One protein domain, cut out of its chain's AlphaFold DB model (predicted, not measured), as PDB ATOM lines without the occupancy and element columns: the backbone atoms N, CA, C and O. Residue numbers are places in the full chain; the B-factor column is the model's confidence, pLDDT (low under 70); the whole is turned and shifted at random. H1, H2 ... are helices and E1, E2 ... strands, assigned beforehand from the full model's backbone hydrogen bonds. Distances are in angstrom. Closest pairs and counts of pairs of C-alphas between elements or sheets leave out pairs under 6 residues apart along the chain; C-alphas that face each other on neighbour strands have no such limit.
ATOM      1  N   ILE A  30     -29.974 -20.600  55.524       37.62
ATOM      2  CA  ILE A  30     -29.527 -20.229  54.177       37.62
ATOM      3  C   ILE A  30     -29.425 -18.701  54.021       37.62
ATOM      4  O   ILE A  30     -28.389 -18.212  53.568       37.62
ATOM      5  N   SER A  31     -30.418 -17.940  54.497       43.00
ATOM      6  CA  SER A  31     -30.449 -16.470  54.415       43.00
ATOM      7  C   SER A  31     -29.278 -15.838  55.162       43.00
ATOM      8  O   SER A  31     -28.629 -14.918  54.670       43.00
ATOM      9  N   LEU A  32     -28.959 -16.360  56.355       43.81
ATOM     10  CA  LEU A  32     -27.800 -15.898  57.120       43.81
ATOM     11  C   LEU A  32     -26.506 -16.199  56.373       43.81
ATOM     12  O   LEU A  32     -25.669 -15.311  56.257       43.81
ATOM     13  N   LYS A  33     -26.353 -17.417  55.842       52.75
ATOM     14  CA  LYS A  33     -25.148 -17.822  55.114       52.75
ATOM     15  C   LYS A  33     -24.875 -16.898  53.922       52.75
ATOM     16  O   LYS A  33     -23.758 -16.413  53.801       52.75
ATOM     17  N   ARG A  34     -25.896 -16.573  53.127       57.03
ATOM     18  CA  ARG A  34     -25.753 -15.702  51.951       57.03
ATOM     19  C   ARG A  34     -25.493 -14.238  52.322       57.03
ATOM     20  O   ARG A  34     -24.629 -13.602  51.728       57.03
ATOM     21  N   ILE A  35     -26.130 -13.725  53.381       52.72
ATOM     22  CA  ILE A  35     -25.798 -12.405  53.955       52.72
ATOM     23  C   ILE A  35     -24.337 -12.372  54.433       52.72
ATOM     24  O   ILE A  35     -23.650 -11.369  54.240       52.72
ATOM     25  N   TYR A  36     -23.843 -13.452  55.048       57.19
ATOM     26  CA  TYR A  36     -22.436 -13.568  55.435       57.19
ATOM     27  C   TYR A  36     -21.506 -13.658  54.222       57.19
ATOM     28  O   TYR A  36     -20.461 -13.022  54.253       57.19
ATOM     29  N   GLU A  37     -21.875 -14.373  53.160       61.75
ATOM     30  CA  GLU A  37     -21.088 -14.470  51.922       61.75
ATOM     31  C   GLU A  37     -20.980 -13.113  51.211       61.75
ATOM     32  O   GLU A  37     -19.871 -12.679  50.913       61.75
ATOM     33  N   ILE A  38     -22.087 -12.375  51.056       60.38
ATOM     34  CA  ILE A  38     -22.075 -11.004  50.509       60.38
ATOM     35  C   ILE A  38     -21.238 -10.082  51.400       60.38
ATOM     36  O   ILE A  38     -20.451  -9.269  50.916       60.38
ATOM     37  N   ARG A  39     -21.367 -10.215  52.724       55.28
ATOM     38  CA  ARG A  39     -20.574  -9.438  53.681       55.28
ATOM     39  C   ARG A  39     -19.083  -9.773  53.613       55.28
ATOM     40  O   ARG A  39     -18.277  -8.869  53.796       55.28
ATOM     41  N   ILE A  40     -18.716 -11.032  53.383       58.84
ATOM     42  CA  ILE A  40     -17.325 -11.463  53.206       58.84
ATOM     43  C   ILE A  40     -16.782 -10.933  51.881       58.84
ATOM     44  O   ILE A  40     -15.733 -10.302  51.903       58.84
ATOM     45  N   ALA A  41     -17.521 -11.059  50.777       57.75
ATOM     46  CA  ALA A  41     -17.133 -10.477  49.491       57.75
ATOM     47  C   ALA A  41     -16.910  -8.957  49.600       57.75
ATOM     48  O   ALA A  41     -15.957  -8.412  49.054       57.75
ATOM     49  N   LEU A  42     -17.744  -8.271  50.385       55.25
ATOM     50  CA  LEU A  42     -17.601  -6.845  50.672       55.25
ATOM     51  C   LEU A  42     -16.387  -6.531  51.561       55.25
ATOM     52  O   LEU A  42     -15.819  -5.454  51.430       55.25
ATOM     53  N   LEU A  43     -15.977  -7.437  52.456       58.84
ATOM     54  CA  LEU A  43     -14.752  -7.297  53.255       58.84
ATOM     55  C   LEU A  43     -13.490  -7.583  52.433       58.84
ATOM     56  O   LEU A  43     -12.479  -6.927  52.657       58.84
ATOM     57  N   GLU A  44     -13.547  -8.523  51.490       56.22
ATOM     58  CA  GLU A  44     -12.445  -8.849  50.575       56.22
ATOM     59  C   GLU A  44     -12.240  -7.762  49.511       56.22
ATOM     60  O   GLU A  44     -11.104  -7.443  49.174       56.22
ATOM     61  N   ALA A  45     -13.321  -7.127  49.042       53.56
ATOM     62  CA  ALA A  45     -13.278  -5.993  48.111       53.56
ATOM     63  C   ALA A  45     -12.804  -4.671  48.752       53.56
ATOM     64  O   ALA A  45     -12.619  -3.666  48.060       53.56
ATOM     65  N   VAL A  46     -12.639  -4.634  50.079       50.34
ATOM     66  CA  VAL A  46     -12.053  -3.492  50.789       50.34
ATOM     67  C   VAL A  46     -10.551  -3.728  50.883       50.34
ATOM     68  O   VAL A  46     -10.051  -4.368  51.806       50.34
ATOM     69  N   ASP A  47      -9.824  -3.203  49.901       45.44
ATOM     70  CA  ASP A  47      -8.371  -3.299  49.867       45.44
ATOM     71  C   ASP A  47      -7.762  -2.613  51.107       45.44
ATOM     72  O   ASP A  47      -8.159  -1.510  51.502       45.44
ATOM     73  N   SER A  48      -6.794  -3.269  51.755       51.28
ATOM     74  CA  SER A  48      -6.338  -2.971  53.132       51.28
ATOM     75  C   SER A  48      -5.584  -1.638  53.298       51.28
ATOM     76  O   SER A  48      -4.984  -1.382  54.342       51.28
ATOM     77  N   SER A  49      -5.597  -0.774  52.284       44.44
ATOM     78  CA  SER A  49      -4.843   0.480  52.247       44.44
ATOM     79  C   SER A  49      -5.683   1.734  51.985       44.44
ATOM     80  O   SER A  49      -5.175   2.837  52.187       44.44
ATOM     81  N   PHE A  50      -6.966   1.632  51.615       40.84
ATOM     82  CA  PHE A  50      -7.794   2.821  51.388       40.84
ATOM     83  C   PHE A  50      -9.288   2.499  51.496       40.84
ATOM     84  O   PHE A  50      -9.781   1.579  50.863       40.84
ATOM     85  N   GLY A  51     -10.039   3.287  52.269       49.28
ATOM     86  CA  GLY A  51     -11.487   3.145  52.474       49.28
ATOM     87  C   GLY A  51     -12.352   3.474  51.248       49.28
ATOM     88  O   GLY A  51     -13.254   4.308  51.342       49.28
ATOM     89  N   ARG A  52     -12.083   2.851  50.098       45.72
ATOM     90  CA  ARG A  52     -12.899   2.907  48.884       45.72
ATOM     91  C   ARG A  52     -13.107   1.493  48.360       45.72
ATOM     92  O   ARG A  52     -12.164   0.839  47.946       45.72
ATOM     93  N   LEU A  53     -14.363   1.068  48.388       56.62
ATOM     94  CA  LEU A  53     -14.818  -0.152  47.745       56.62
ATOM     95  C   LEU A  53     -14.577  -0.046  46.234       56.62
ATOM     96  O   LEU A  53     -15.083   0.890  45.605       56.62
ATOM     97  N   ASP A  54     -13.833  -0.991  45.662       62.62
ATOM     98  CA  ASP A  54     -13.733  -1.110  44.211       62.62
ATOM     99  C   ASP A  54     -14.981  -1.816  43.673       62.62
ATOM    100  O   ASP A  54     -15.066  -3.043  43.635       62.62
ATOM    101  N   TYR A  55     -15.978  -1.028  43.271       57.41
ATOM    102  CA  TYR A  55     -17.231  -1.529  42.702       57.41
ATOM    103  C   TYR A  55     -17.018  -2.431  41.475       57.41
ATOM    104  O   TYR A  55     -17.889  -3.247  41.189       57.41
ATOM    105  N   ALA A  56     -15.885  -2.314  40.767       59.38
ATOM    106  CA  ALA A  56     -15.569  -3.149  39.607       59.38
ATOM    107  C   ALA A  56     -15.215  -4.599  39.979       59.38
ATOM    108  O   ALA A  56     -15.287  -5.481  39.128       59.38
ATOM    109  N   SER A  57     -14.859  -4.857  41.241       69.19
ATOM    110  CA  SER A  57     -14.560  -6.207  41.737       69.19
ATOM    111  C   SER A  57     -15.814  -7.039  42.036       69.19
ATOM    112  O   SER A  57     -15.727  -8.258  42.184       69.19
ATOM    113  N   LEU A  58     -16.985  -6.399  42.115       75.75
ATOM    114  CA  LEU A  58     -18.253  -7.062  42.405       75.75
ATOM    115  C   LEU A  58     -18.970  -7.459  41.118       75.75
ATOM    116  O   LEU A  58     -19.046  -6.689  40.162       75.75
ATOM    117  N   SER A  59     -19.563  -8.656  41.116       85.38
ATOM    118  CA  SER A  59     -20.415  -9.084  40.010       85.38
ATOM    119  C   SER A  59     -21.658  -8.196  39.897       85.38
ATOM    120  O   SER A  59     -22.169  -7.667  40.888       85.38
ATOM    121  N   GLN A  60     -22.195  -8.083  38.682       87.31
ATOM    122  CA  GLN A  60     -23.472  -7.412  38.424       87.31
ATOM    123  C   GLN A  60     -24.606  -7.949  39.308       87.31
ATOM    124  O   GLN A  60     -25.401  -7.170  39.832       87.31
ATOM    125  N   GLN A  61     -24.631  -9.270  39.521       90.06
ATOM    126  CA  GLN A  61     -25.550  -9.937  40.441       90.06
ATOM    127  C   GLN A  61     -25.430  -9.352  41.854       90.06
ATOM    128  O   GLN A  61     -26.416  -8.874  42.408       90.06
ATOM    129  N   ALA A  62     -24.217  -9.320  42.415       85.31
ATOM    130  CA  ALA A  62     -23.982  -8.824  43.768       85.31
ATOM    131  C   ALA A  62     -24.334  -7.333  43.905       85.31
ATOM    132  O   ALA A  62     -24.974  -6.933  44.877       85.31
ATOM    133  N   LEU A  63     -23.981  -6.509  42.914       85.56
ATOM    134  CA  LEU A  63     -24.357  -5.092  42.879       85.56
ATOM    135  C   LEU A  63     -25.882  -4.914  42.896       85.56
ATOM    136  O   LEU A  63     -26.417  -4.148  43.699       85.56
ATOM    137  N   MET A  64     -26.597  -5.656  42.054       91.94
ATOM    138  CA  MET A  64     -28.055  -5.586  41.968       91.94
ATOM    139  C   MET A  64     -28.752  -6.110  43.229       91.94
ATOM    140  O   MET A  64     -29.731  -5.500  43.666       91.94
ATOM    141  N   GLU A  65     -28.235  -7.169  43.858       88.62
ATOM    142  CA  GLU A  65     -28.706  -7.661  45.162       88.62
ATOM    143  C   GLU A  65     -28.565  -6.575  46.239       88.62
ATOM    144  O   GLU A  65     -29.521  -6.295  46.968       88.62
ATOM    145  N   MET A  66     -27.446  -5.843  46.253       83.38
ATOM    146  CA  MET A  66     -27.249  -4.705  47.158       83.38
ATOM    147  C   MET A  66     -28.214  -3.542  46.882       83.38
ATOM    148  O   MET A  66     -28.712  -2.919  47.826       83.38
ATOM    149  N   VAL A  67     -28.542  -3.257  45.614       86.31
ATOM    150  CA  VAL A  67     -29.515  -2.208  45.242       86.31
ATOM    151  C   VAL A  67     -30.892  -2.478  45.854       86.31
ATOM    152  O   VAL A  67     -31.546  -1.539  46.331       86.31
ATOM    153  N   ILE A  68     -31.338  -3.739  45.844       90.00
ATOM    154  CA  ILE A  68     -32.670  -4.149  46.314       90.00
ATOM    155  C   ILE A  68     -32.701  -4.585  47.778       90.00
ATOM    156  O   ILE A  68     -33.783  -4.871  48.287       90.00
ATOM    157  N   GLU A  69     -31.563  -4.615  48.473       85.31
ATOM    158  CA  GLU A  69     -31.466  -5.209  49.808       85.31
ATOM    159  C   GLU A  69     -32.458  -4.589  50.805       85.31
ATOM    160  O   GLU A  69     -33.145  -5.301  51.540       85.31
ATOM    161  N   GLY A  70     -32.617  -3.264  50.750       81.56
ATOM    162  CA  GLY A  70     -33.557  -2.502  51.572       81.56
ATOM    163  C   GLY A  70     -35.032  -2.600  51.157       81.56
ATOM    164  O   GLY A  70     -35.881  -1.975  51.804       81.56
ATOM    165  N   ILE A  71     -35.372  -3.332  50.090       87.62
ATOM    166  CA  ILE A  71     -36.751  -3.543  49.640       87.62
ATOM    167  C   ILE A  71     -37.365  -4.704  50.426       87.62
ATOM    168  O   ILE A  71     -36.924  -5.846  50.349       87.62
ATOM    169  N   ALA A  72     -38.460  -4.424  51.130       87.25
ATOM    170  CA  ALA A  72     -39.114  -5.394  52.007       87.25
ATOM    171  C   ALA A  72     -39.833  -6.525  51.256       87.25
ATOM    172  O   ALA A  72     -40.047  -7.588  51.820       87.25
ATOM    173  N   ASN A  73     -40.266  -6.267  50.021       90.94
ATOM    174  CA  ASN A  73     -41.007  -7.219  49.194       90.94
ATOM    175  C   ASN A  73     -40.277  -7.478  47.859       90.94
ATOM    176  O   ASN A  73     -40.848  -7.315  46.769       90.94
ATOM    177  N   LYS A  74     -38.970  -7.748  47.965       91.81
ATOM    178  CA  LYS A  74     -38.041  -7.932  46.840       91.81
ATOM    179  C   LYS A  74     -38.275  -9.211  46.043       91.81
ATOM    180  O   LYS A  74     -37.902  -9.248  44.876       91.81
ATOM    181  N   GLU A  75     -39.045 -10.157  46.574       92.88
ATOM    182  CA  GLU A  75     -39.484 -11.361  45.862       92.88
ATOM    183  C   GLU A  75     -40.253 -11.060  44.565       92.88
ATOM    184  O   GLU A  75     -40.299 -11.846  43.622       92.88
ATOM    185  N   LYS A  76     -40.835  -9.858  44.465       93.56
ATOM    186  CA  LYS A  76     -41.484  -9.384  43.234       93.56
ATOM    187  C   LYS A  76     -40.513  -9.067  42.099       93.56
ATOM    188  O   LYS A  76     -40.976  -8.866  40.977       93.56
ATOM    189  N   ILE A  77     -39.225  -8.948  42.404       95.31
ATOM    190  CA  ILE A  77     -38.149  -8.638  41.465       95.31
ATOM    191  C   ILE A  77     -37.342  -9.907  41.192       95.31
ATOM    192  O   ILE A  77     -37.270 -10.306  40.035       95.31
ATOM    193  N   CYS A  78     -36.799 -10.531  42.243       93.50
ATOM    194  CA  CYS A  78     -35.732 -11.537  42.154       93.50
ATOM    195  C   CYS A  78     -36.163 -12.987  42.439       93.50
ATOM    196  O   CYS A  78     -35.307 -13.851  42.579       93.50
ATOM    197  N   GLY A  79     -37.464 -13.270  42.576       92.12
ATOM    198  CA  GLY A  79     -37.924 -14.616  42.936       92.12
ATOM    199  C   GLY A  79     -37.811 -14.877  44.437       92.12
ATOM    200  O   GLY A  79     -38.341 -14.096  45.223       92.12
ATOM    201  N   ASP A  80     -37.182 -15.970  44.854       87.31
ATOM    202  CA  ASP A  80     -36.969 -16.235  46.280       87.31
ATOM    203  C   ASP A  80     -35.901 -15.268  46.839       87.31
ATOM    204  O   ASP A  80     -34.817 -15.185  46.277       87.31
ATOM    205  N   PRO A  81     -36.151 -14.491  47.908       78.44
ATOM    206  CA  PRO A  81     -35.128 -13.619  48.491       78.44
ATOM    207  C   PRO A  81     -33.921 -14.350  49.098       78.44
ATOM    208  O   PRO A  81     -32.861 -13.736  49.217       78.44
ATOM    209  N   ASP A  82     -34.074 -15.610  49.512       81.06
ATOM    210  CA  ASP A  82     -32.986 -16.428  50.070       81.06
ATOM    211  C   ASP A  82     -32.152 -17.081  48.958       81.06
ATOM    212  O   ASP A  82     -30.940 -17.287  49.093       81.06
ATOM    213  N   GLU A  83     -32.809 -17.363  47.837       84.56
ATOM    214  CA  GLU A  83     -32.221 -17.930  46.633       84.56
ATOM    215  C   GLU A  83     -32.651 -17.122  45.398       84.56
ATOM    216  O   GLU A  83     -33.426 -17.612  44.573       84.56
ATOM    217  N   PRO A  84     -32.196 -15.857  45.273       85.69
ATOM    218  CA  PRO A  84     -32.570 -15.030  44.142       85.69
ATOM    219  C   PRO A  84     -32.084 -15.671  42.854       85.69
ATOM    220  O   PRO A  84     -30.965 -16.188  42.783       85.69
ATOM    221  N   THR A  85     -32.945 -15.600  41.846       92.31
ATOM    222  CA  THR A  85     -32.634 -16.066  40.500       92.31
ATOM    223  C   THR A  85     -31.531 -15.210  39.880       92.31
ATOM    224  O   THR A  85     -31.166 -14.148  40.405       92.31
ATOM    225  N   ASP A  86     -30.997 -15.652  38.747       94.06
ATOM    226  CA  ASP A  86     -30.035 -14.858  37.989       94.06
ATOM    227  C   ASP A  86     -30.666 -13.526  37.552       94.06
ATOM    228  O   ASP A  86     -31.858 -13.459  37.230       94.06
ATOM    229  N   ILE A  87     -29.876 -12.446  37.530       93.25
ATOM    230  CA  ILE A  87     -30.339 -11.093  37.156       93.25
ATOM    231  C   ILE A  87     -31.021 -11.028  35.783       93.25
ATOM    232  O   ILE A  87     -31.833 -10.130  35.558       93.25
ATOM    233  N   GLU A  88     -30.740 -11.973  34.884       93.31
ATOM    234  CA  GLU A  88     -31.412 -12.105  33.584       93.31
ATOM    235  C   GLU A  88     -32.904 -12.442  33.718       93.31
ATOM    236  O   GLU A  88     -33.719 -12.038  32.887       93.31
ATOM    237  N   GLU A  89     -33.289 -13.124  34.796       94.81
ATOM    238  CA  GLU A  89     -34.676 -13.480  35.092       94.81
ATOM    239  C   GLU A  89     -35.394 -12.419  35.940       94.81
ATOM    240  O   GLU A  89     -36.613 -12.490  36.153       94.81
ATOM    241  N   TRP A  90     -34.667 -11.418  36.446       96.94
ATOM    242  CA  TRP A  90     -35.246 -10.416  37.331       96.94
ATOM    243  C   TRP A  90     -36.262  -9.544  36.602       96.94
ATOM    244  O   TRP A  90     -36.021  -8.937  35.555       96.94
ATOM    245  N   LYS A  91     -37.435  -9.393  37.216       96.62
ATOM    246  CA  LYS A  91     -38.537  -8.653  36.601       96.62
ATOM    247  C   LYS A  91     -38.196  -7.175  36.463       96.62
ATOM    248  O   LYS A  91     -37.976  -6.470  37.449       96.62
ATOM    249  N   GLY A  92     -38.269  -6.683  35.228       93.75
ATOM    250  CA  GLY A  92     -38.027  -5.279  34.910       93.75
ATOM    251  C   GLY A  92     -36.549  -4.890  34.935       93.75
ATOM    252  O   GLY A  92     -36.272  -3.701  35.038       93.75
ATOM    253  N   VAL A  93     -35.625  -5.845  34.861       96.12
ATOM    254  CA  VAL A  93     -34.208  -5.594  34.571       96.12
ATOM    255  C   VAL A  93     -33.991  -5.789  33.068       96.12
ATOM    256  O   VAL A  93     -34.544  -6.712  32.477       96.12
ATOM    257  N   ILE A  94     -33.258  -4.877  32.432       93.38
ATOM    258  CA  ILE A  94     -32.897  -4.950  31.011       93.38
ATOM    259  C   ILE A  94     -31.379  -5.023  30.923       93.38
ATOM    260  O   ILE A  94     -30.688  -4.140  31.447       93.38
ATOM    261  N   ILE A  95     -30.899  -6.062  30.246       94.06
ATOM    262  CA  ILE A  95     -29.484  -6.367  30.055       94.06
ATOM    263  C   ILE A  95     -29.143  -6.232  28.569       94.06
ATOM    264  O   ILE A  95     -29.884  -6.713  27.711       94.06
ATOM    265  N   GLU A  96     -28.034  -5.564  28.272       93.75
ATOM    266  CA  GLU A  96     -27.429  -5.466  26.941       93.75
ATOM    267  C   GLU A  96     -25.955  -5.849  27.065       93.75
ATOM    268  O   GLU A  96     -25.286  -5.393  27.986       93.75
ATOM    269  N   ASP A  97     -25.462  -6.707  26.170       93.31
ATOM    270  CA  ASP A  97     -24.068  -7.182  26.172       93.31
ATOM    271  C   ASP A  97     -23.594  -7.745  27.534       93.31
ATOM    272  O   ASP A  97     -22.441  -7.586  27.924       93.31
ATOM    273  N   GLY A  98     -24.498  -8.408  28.269       89.00
ATOM    274  CA  GLY A  98     -24.222  -8.980  29.597       89.00
ATOM    275  C   GLY A  98     -24.252  -7.974  30.756       89.00
ATOM    276  O   GLY A  98     -24.020  -8.350  31.901       89.00
ATOM    277  N   GLU A  99     -24.581  -6.710  30.486       91.06
ATOM    278  CA  GLU A  99     -24.579  -5.621  31.460       91.06
ATOM    279  C   GLU A  99     -25.989  -5.051  31.692       91.06
ATOM    280  O   GLU A  99     -26.738  -4.788  30.751       91.06
ATOM    281  N   VAL A 100     -26.366  -4.788  32.945       89.88
ATOM    282  CA  VAL A 100     -27.635  -4.126  33.279       89.88
ATOM    283  C   VAL A 100     -27.598  -2.662  32.842       89.88
ATOM    284  O   VAL A 100     -26.850  -1.843  33.373       89.88
ATOM    285  N   VAL A 101     -28.485  -2.300  31.917       89.81
ATOM    286  CA  VAL A 101     -28.564  -0.945  31.352       89.81
ATOM    287  C   VAL A 101     -29.810  -0.179  31.787       89.81
ATOM    288  O   VAL A 101     -29.788   1.053  31.893       89.81
ATOM    289  N   GLU A 102     -30.915  -0.871  32.070       89.31
ATOM    290  CA  GLU A 102     -32.162  -0.237  32.497       89.31
ATOM    291  C   GLU A 102     -32.894  -1.049  33.572       89.31
ATOM    292  O   GLU A 102     -32.957  -2.274  33.542       89.31
ATOM    293  N   ILE A 103     -33.489  -0.322  34.520       92.00
ATOM    294  CA  ILE A 103     -34.332  -0.859  35.587       92.00
ATOM    295  C   ILE A 103     -35.721  -0.220  35.495       92.00
ATOM    296  O   ILE A 103     -35.879   0.996  35.629       92.00
ATOM    297  N   ALA A 104     -36.756  -1.036  35.317       92.56
ATOM    298  CA  ALA A 104     -38.129  -0.641  35.020       92.56
ATOM    299  C   ALA A 104     -39.154  -1.189  36.035       92.56
ATOM    300  O   ALA A 104     -40.165  -1.795  35.678       92.56
ATOM    301  N   TRP A 105     -38.963  -0.906  37.322       92.81
ATOM    302  CA  TRP A 105     -39.866  -1.332  38.403       92.81
ATOM    303  C   TRP A 105     -41.074  -0.411  38.619       92.81
ATOM    304  O   TRP A 105     -41.399  -0.013  39.738       92.81
ATOM    305  N   ARG A 106     -41.782  -0.040  37.555       86.00
ATOM    306  CA  ARG A 106     -42.988   0.800  37.646       86.00
ATOM    307  C   ARG A 106     -44.175  -0.008  38.175       86.00
ATOM    308  O   ARG A 106     -44.508  -1.027  37.595       86.00
ATOM    309  N   GLN A 107     -44.887   0.491  39.193       88.12
ATOM    310  CA  GLN A 107     -46.117  -0.142  39.732       88.12
ATOM    311  C   GLN A 107     -45.949  -1.518  40.402       88.12
ATOM    312  O   GLN A 107     -46.943  -2.191  40.673       88.12
ATOM    313  N   PHE A 108     -44.737  -1.906  40.795       90.12
ATOM    314  CA  PHE A 108     -44.491  -3.182  41.484       90.12
ATOM    315  C   PHE A 108     -45.027  -3.196  42.933       90.12
ATOM    316  O   PHE A 108     -45.072  -4.237  43.597       90.12
ATOM    317  N   ARG A 109     -45.490  -2.039  43.436       90.69
ATOM    318  CA  ARG A 109     -45.913  -1.823  44.830       90.69
ATOM    319  C   ARG A 109     -44.781  -2.151  45.813       90.69
ATOM    320  O   ARG A 109     -45.051  -2.695  46.881       90.69
ATOM    321  N   LEU A 110     -43.539  -1.842  45.434       86.81
ATOM    322  CA  LEU A 110     -42.347  -2.027  46.267       86.81
ATOM    323  C   LEU A 110     -42.423  -1.154  47.523       86.81
ATOM    324  O   LEU A 110     -42.926  -0.031  47.459       86.81
ATOM    325  N   ARG A 111     -41.930  -1.672  48.646       88.12
ATOM    326  CA  ARG A 111     -41.852  -1.038  49.968       88.12
ATOM    327  C   ARG A 111     -40.409  -1.093  50.466       88.12
ATOM    328  O   ARG A 111     -39.698  -2.032  50.131       88.12
ATOM    329  N   GLY A 112     -40.007  -0.137  51.297       87.56
ATOM    330  CA  GLY A 112     -38.636  -0.050  51.811       87.56
ATOM    331  C   GLY A 112     -37.785   0.943  51.021       87.56
ATOM    332  O   GLY A 112     -38.320   1.928  50.513       87.56
ATOM    333  N   ALA A 113     -36.478   0.721  50.935       83.25
ATOM    334  CA  ALA A 113     -35.521   1.649  50.331       83.25
ATOM    335  C   ALA A 113     -34.739   1.008  49.174       83.25
ATOM    336  O   ALA A 113     -34.555  -0.202  49.139       83.25
ATOM    337  N   LEU A 114     -34.279   1.851  48.248       83.38
ATOM    338  CA  LEU A 114     -33.308   1.487  47.215       83.38
ATOM    339  C   LEU A 114     -31.944   2.047  47.587       83.38
ATOM    340  O   LEU A 114     -31.853   3.227  47.944       83.38
ATOM    341  N   HIS A 115     -30.902   1.238  47.438       80.62
ATOM    342  CA  HIS A 115     -29.524   1.672  47.632       80.62
ATOM    343  C   HIS A 115     -28.884   2.004  46.287       80.62
ATOM    344  O   HIS A 115     -28.176   1.199  45.690       80.62
ATOM    345  N   LEU A 116     -29.185   3.202  45.784       80.06
ATOM    346  CA  LEU A 116     -28.743   3.655  44.461       80.06
ATOM    347  C   LEU A 116     -27.218   3.783  44.350       80.06
ATOM    348  O   LEU A 116     -26.698   3.810  43.240       80.06
ATOM    349  N   GLU A 117     -26.510   3.853  45.480       74.38
ATOM    350  CA  GLU A 117     -25.048   3.842  45.527       74.38
ATOM    351  C   GLU A 117     -24.418   2.545  44.982       74.38
ATOM    352  O   GLU A 117     -23.246   2.566  44.630       74.38
ATOM    353  N   TRP A 118     -25.185   1.453  44.874       81.94
ATOM    354  CA  TRP A 118     -24.726   0.158  44.350       81.94
ATOM    355  C   TRP A 118     -25.149  -0.105  42.904       81.94
ATOM    356  O   TRP A 118     -25.012  -1.225  42.423       81.94
ATOM    357  N   LEU A 119     -25.698   0.890  42.201       83.69
ATOM    358  CA  LEU A 119     -26.075   0.701  40.802       83.69
ATOM    359  C   LEU A 119     -24.833   0.386  39.949       83.69
ATOM    360  O   LEU A 119     -23.849   1.126  40.035       83.69
ATOM    361  N   PRO A 120     -24.888  -0.642  39.081       85.69
ATOM    362  CA  PRO A 120     -23.847  -0.866  38.088       85.69
ATOM    363  C   PRO A 120     -23.619   0.380  37.228       85.69
ATOM    364  O   PRO A 120     -24.556   1.103  36.877       85.69
ATOM    365  N   SER A 121     -22.363   0.630  36.860       83.44
ATOM    366  CA  SER A 121     -21.980   1.831  36.099       83.44
ATOM    367  C   SER A 121     -22.532   1.867  34.662       83.44
ATOM    368  O   SER A 121     -22.545   2.929  34.025       83.44
ATOM    369  N   SER A 122     -22.985   0.718  34.152       84.69
ATOM    370  CA  SER A 122     -23.660   0.531  32.865       84.69
ATOM    371  C   SER A 122     -25.125   0.980  32.880       84.69
ATOM    372  O   SER A 122     -25.694   1.267  31.821       84.69
ATOM    373  N   VAL A 123     -25.731   1.151  34.062       85.69
ATOM    374  CA  VAL A 123     -27.120   1.602  34.184       85.69
ATOM    375  C   VAL A 123     -27.255   3.042  33.699       85.69
ATOM    376  O   VAL A 123     -26.671   3.976  34.248       85.69
ATOM    377  N   ARG A 124     -28.120   3.245  32.707       85.44
ATOM    378  CA  ARG A 124     -28.450   4.564  32.142       85.44
ATOM    379  C   ARG A 124     -29.847   5.051  32.519       85.44
ATOM    380  O   ARG A 124     -30.136   6.248  32.421       85.44
ATOM    381  N   LYS A 125     -30.736   4.157  32.966       81.69
ATOM    382  CA  LYS A 125     -32.143   4.498  33.225       81.69
ATOM    383  C   LYS A 125     -32.754   3.697  34.368       81.69
ATOM    384  O   LYS A 125     -32.697   2.474  34.381       81.69
ATOM    385  N   VAL A 126     -33.401   4.400  35.303       86.94
ATOM    386  CA  VAL A 126     -34.096   3.795  36.452       86.94
ATOM    387  C   VAL A 126     -35.497   4.391  36.604       86.94
ATOM    388  O   VAL A 126     -35.680   5.589  36.850       86.94
ATOM    389  N   ILE A 127     -36.520   3.544  36.478       84.81
ATOM    390  CA  ILE A 127     -37.939   3.900  36.551       84.81
ATOM    391  C   ILE A 127     -38.596   3.165  37.720       84.81
ATOM    392  O   ILE A 127     -39.045   2.030  37.599       84.81
ATOM    393  N   VAL A 128     -38.759   3.861  38.843       83.69
ATOM    394  CA  VAL A 128     -39.327   3.287  40.085       83.69
ATOM    395  C   VAL A 128     -40.611   3.992  40.529       83.69
ATOM    396  O   VAL A 128     -41.053   3.893  41.676       83.69
ATOM    397  N   ARG A 129     -41.234   4.741  39.612       80.06
ATOM    398  CA  ARG A 129     -42.478   5.479  39.864       80.06
ATOM    399  C   ARG A 129     -43.613   4.545  40.291       80.06
ATOM    400  O   ARG A 129     -43.728   3.415  39.817       80.06
ATOM    401  N   TRP A 130     -44.518   5.092  41.104       79.50
ATOM    402  CA  TRP A 130     -45.733   4.405  41.556       79.50
ATOM    403  C   TRP A 130     -45.465   3.170  42.439       79.50
ATOM    404  O   TRP A 130     -46.210   2.193  42.398       79.50
ATOM    405  N   ASN A 131     -44.423   3.258  43.267       84.38
ATOM    406  CA  ASN A 131     -44.156   2.367  44.396       84.38
ATOM    407  C   ASN A 131     -44.351   3.097  45.737       84.38
ATOM    408  O   ASN A 131     -44.611   4.302  45.774       84.38
ATOM    409  N   TYR A 132     -44.196   2.361  46.834       85.88
ATOM    410  CA  TYR A 132     -44.237   2.833  48.220       85.88
ATOM    411  C   TYR A 132     -42.831   2.875  48.835       85.88
ATOM    412  O   TYR A 132     -42.643   2.534  50.001       85.88
ATOM    413  N   LEU A 133     -41.837   3.257  48.028       82.38
ATOM    414  CA  LEU A 133     -40.460   3.388  48.484       82.38
ATOM    415  C   LEU A 133     -40.344   4.569  49.453       82.38
ATOM    416  O   LEU A 133     -40.852   5.665  49.201       82.38
ATOM    417  N   THR A 134     -39.664   4.333  50.562       75.94
ATOM    418  CA  THR A 134     -39.320   5.309  51.585       75.94
ATOM    419  C   THR A 134     -37.866   5.710  51.402       75.94
ATOM    420  O   THR A 134     -36.991   4.853  51.298       75.94
ATOM    421  N   ALA A 135     -37.581   7.010  51.403       64.88
ATOM    422  CA  ALA A 135     -36.215   7.450  51.642       64.88
ATOM    423  C   ALA A 135     -35.886   7.161  53.111       64.88
ATOM    424  O   ALA A 135     -36.719   7.446  53.969       64.88
ATOM    425  N   ASN A 136     -34.698   6.638  53.417       53.47
ATOM    426  CA  ASN A 136     -34.185   6.731  54.780       53.47
ATOM    427  C   ASN A 136     -33.659   8.169  54.963       53.47
ATOM    428  O   ASN A 136     -32.605   8.497  54.407       53.47
ATOM    429  N   PRO A 137     -34.377   9.059  55.676       43.59
ATOM    430  CA  PRO A 137     -34.031  10.479  55.736       43.59
ATOM    431  C   PRO A 137     -32.703  10.738  56.461       43.59
ATOM    432  O   PRO A 137     -32.142  11.825  56.342       43.59
ATOM    433  N   MET A 138     -32.173   9.754  57.193       40.25
ATOM    434  CA  MET A 138     -30.970   9.938  57.996       40.25
ATOM    435  C   MET A 138     -29.676   9.877  57.181       40.25
ATOM    436  O   MET A 138     -28.738  10.583  57.522       40.25
ATOM    437  N   LYS A 139     -29.598   9.126  56.075       43.69
ATOM    438  CA  LYS A 139     -28.316   8.967  55.356       43.69
ATOM    439  C   LYS A 139     -27.905  10.228  54.580       43.69
ATOM    440  O   LYS A 139     -26.728  10.559  54.533       43.69
ATOM    441  N   GLY A 140     -28.876  10.974  54.044       41.53
ATOM    442  CA  GLY A 140     -28.621  12.244  53.349       41.53
ATOM    443  C   GLY A 140     -28.473  13.454  54.279       41.53
ATOM    444  O   GLY A 140     -27.728  14.374  53.968       41.53
ATOM    445  N   HIS A 141     -29.154  13.470  55.430       38.34
ATOM    446  CA  HIS A 141     -29.038  14.585  56.379       38.34
ATOM    447  C   HIS A 141     -27.752  14.494  57.211       38.34
ATOM    448  O   HIS A 141     -27.168  15.528  57.520       38.34
ATOM    449  N   LEU A 142     -27.287  13.278  57.535       35.47
ATOM    450  CA  LEU A 142     -26.052  13.046  58.293       35.47
ATOM    451  C   LEU A 142     -24.778  13.402  57.507       35.47
ATOM    452  O   LEU A 142     -23.778  13.749  58.126       35.47
ATOM    453  N   ARG A 176     -22.170  10.701  31.869       40.28
ATOM    454  CA  ARG A 176     -23.263   9.705  31.836       40.28
ATOM    455  C   ARG A 176     -24.564  10.295  32.376       40.28
ATOM    456  O   ARG A 176     -24.746  10.481  33.576       40.28
ATOM    457  N   HIS A 177     -25.497  10.600  31.476       43.97
ATOM    458  CA  HIS A 177     -26.831  11.094  31.822       43.97
ATOM    459  C   HIS A 177     -27.708   9.972  32.413       43.97
ATOM    460  O   HIS A 177     -28.559   9.418  31.719       43.97
ATOM    461  N   LEU A 178     -27.531   9.637  33.697       45.41
ATOM    462  CA  LEU A 178     -28.435   8.727  34.408       45.41
ATOM    463  C   LEU A 178     -29.804   9.397  34.612       45.41
ATOM    464  O   LEU A 178     -29.944  10.370  35.359       45.41
ATOM    465  N   LEU A 179     -30.841   8.867  33.962       44.22
ATOM    466  CA  LEU A 179     -32.215   9.352  34.107       44.22
ATOM    467  C   LEU A 179     -32.952   8.565  35.200       44.22
ATOM    468  O   LEU A 179     -33.433   7.455  34.965       44.22
ATOM    469  N   ILE A 180     -33.091   9.166  36.388       55.44
ATOM    470  CA  ILE A 180     -33.903   8.619  37.489       55.44
ATOM    471  C   ILE A 180     -35.285   9.282  37.495       55.44
ATOM    472  O   ILE A 180     -35.439  10.455  37.841       55.44
ATOM    473  N   LEU A 181     -36.326   8.521  37.153       43.53
ATOM    474  CA  LEU A 181     -37.711   9.003  37.147       43.53
ATOM    475  C   LEU A 181     -38.456   8.576  38.423       43.53
ATOM    476  O   LEU A 181     -39.220   7.606  38.432       43.53
ATOM    477  N   CYS A 182     -38.280   9.351  39.497       46.66
ATOM    478  CA  CYS A 182     -38.992   9.185  40.768       46.66
ATOM    479  C   CYS A 182     -40.161  10.177  40.897       46.66
ATOM    480  O   CYS A 182     -39.964  11.378  41.066       46.66
ATOM    481  N   LEU A 183     -41.401   9.681  40.885       36.69
ATOM    482  CA  LEU A 183     -42.570  10.448  41.339       36.69
ATOM    483  C   LEU A 183     -42.963   9.946  42.730       36.69
ATOM    484  O   LEU A 183     -43.678   8.949  42.847       36.69
ATOM    485  N   PHE A 184     -42.493  10.621  43.782       34.41
ATOM    486  CA  PHE A 184     -42.930  10.339  45.149       34.41
ATOM    487  C   PHE A 184     -44.436  10.603  45.268       34.41
ATOM    488  O   PHE A 184     -44.917  11.711  45.014       34.41
ATOM    489  N   SER A 185     -45.202   9.583  45.656       32.97
ATOM    490  CA  SER A 185     -46.605   9.753  46.022       32.97
ATOM    491  C   SER A 185     -46.660  10.537  47.336       32.97
ATOM    492  O   SER A 185     -46.343  10.016  48.400       32.97
ATOM    493  N   ILE A 186     -47.065  11.808  47.276       33.59
ATOM    494  CA  ILE A 186     -47.140  12.751  48.416       33.59
ATOM    495  C   ILE A 186     -48.170  12.306  49.490       33.59
ATOM    496  O   ILE A 186     -48.401  13.002  50.474       33.59
ATOM    497  N   ARG A 187     -48.803  11.136  49.352       34.19
ATOM    498  CA  ARG A 187     -49.899  10.694  50.226       34.19
ATOM    499  C   ARG A 187     -49.480  10.219  51.626       34.19
ATOM    500  O   ARG A 187     -50.365  10.081  52.456       34.19
ATOM    501  N   GLY A 188     -48.189  10.019  51.915       28.19
ATOM    502  CA  GLY A 188     -47.735   9.441  53.197       28.19
ATOM    503  C   GLY A 188     -46.912  10.338  54.133       28.19
ATOM    504  O   GLY A 188     -46.660   9.941  55.261       28.19
ATOM    505  N   MET A 189     -46.481  11.535  53.714       28.66
ATOM    506  CA  MET A 189     -45.530  12.357  54.498       28.66
ATOM    507  C   MET A 189     -46.160  13.537  55.256       28.66
ATOM    508  O   MET A 189     -45.457  14.422  55.739       28.66
TER     509      MET A 189
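This is residues 30 to 142 and 176 to 189 of the 230 residues of an uncharacterized protein of Perkinsela sp. CCAP 1560/4 (UniProt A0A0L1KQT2). With little regular structure, a small sheet walls one side, H2 and loops fill the middle, H1 lies at another side, and H4 sticks out. The 127 printed residues, 49 in named elements, are of mixed class: H1 H2 H3 E1 E2 E3 H4 E4. The sheet, E1 E2 E3 E4, is mixed; the whole is compact, with radius of gyration 15.0 A and spans 45 by 36 by 35 A.

H1, residues 30 to 44, is close to but not clearly touching H2, residues 60 to 68; the closest C-alphas, Ile 38 and Ala 62, are 7.3 A apart. H2 only grazes the sheet and is near H3, residues 75 to 78. E1, residues 93 to 96, and E2, residues 99 to 103, form an antiparallel hairpin, N 94 to O 102 2.8 A. E3, residues 125 to 127, is parallel to E2, N 127 to O 103 2.8 A, and to E4, residues 179 to 181, N 181 to O 126 3.0 A. H4, residues 137 to 142, stands free. Every O i to N i+4 pair is within hydrogen-bond range in H1 and H2, 1 of 2 in H4; H3 is too short for one.

H1, 20.8 A long, begins at C-alpha 30 (-29.527, -20.229, 54.177); E4 ends at C-alpha 181 (-37.711, 9.003, 37.147).

Residues 143 to 175 are cut out, C-alphas 142 and 176 being 26.8 A apart. The links H1 to H2, H3 to E1 and E2 to E3 are long. pLDDT is under 70 in residues 30 to 57, 135 to 142 and 176 to 189.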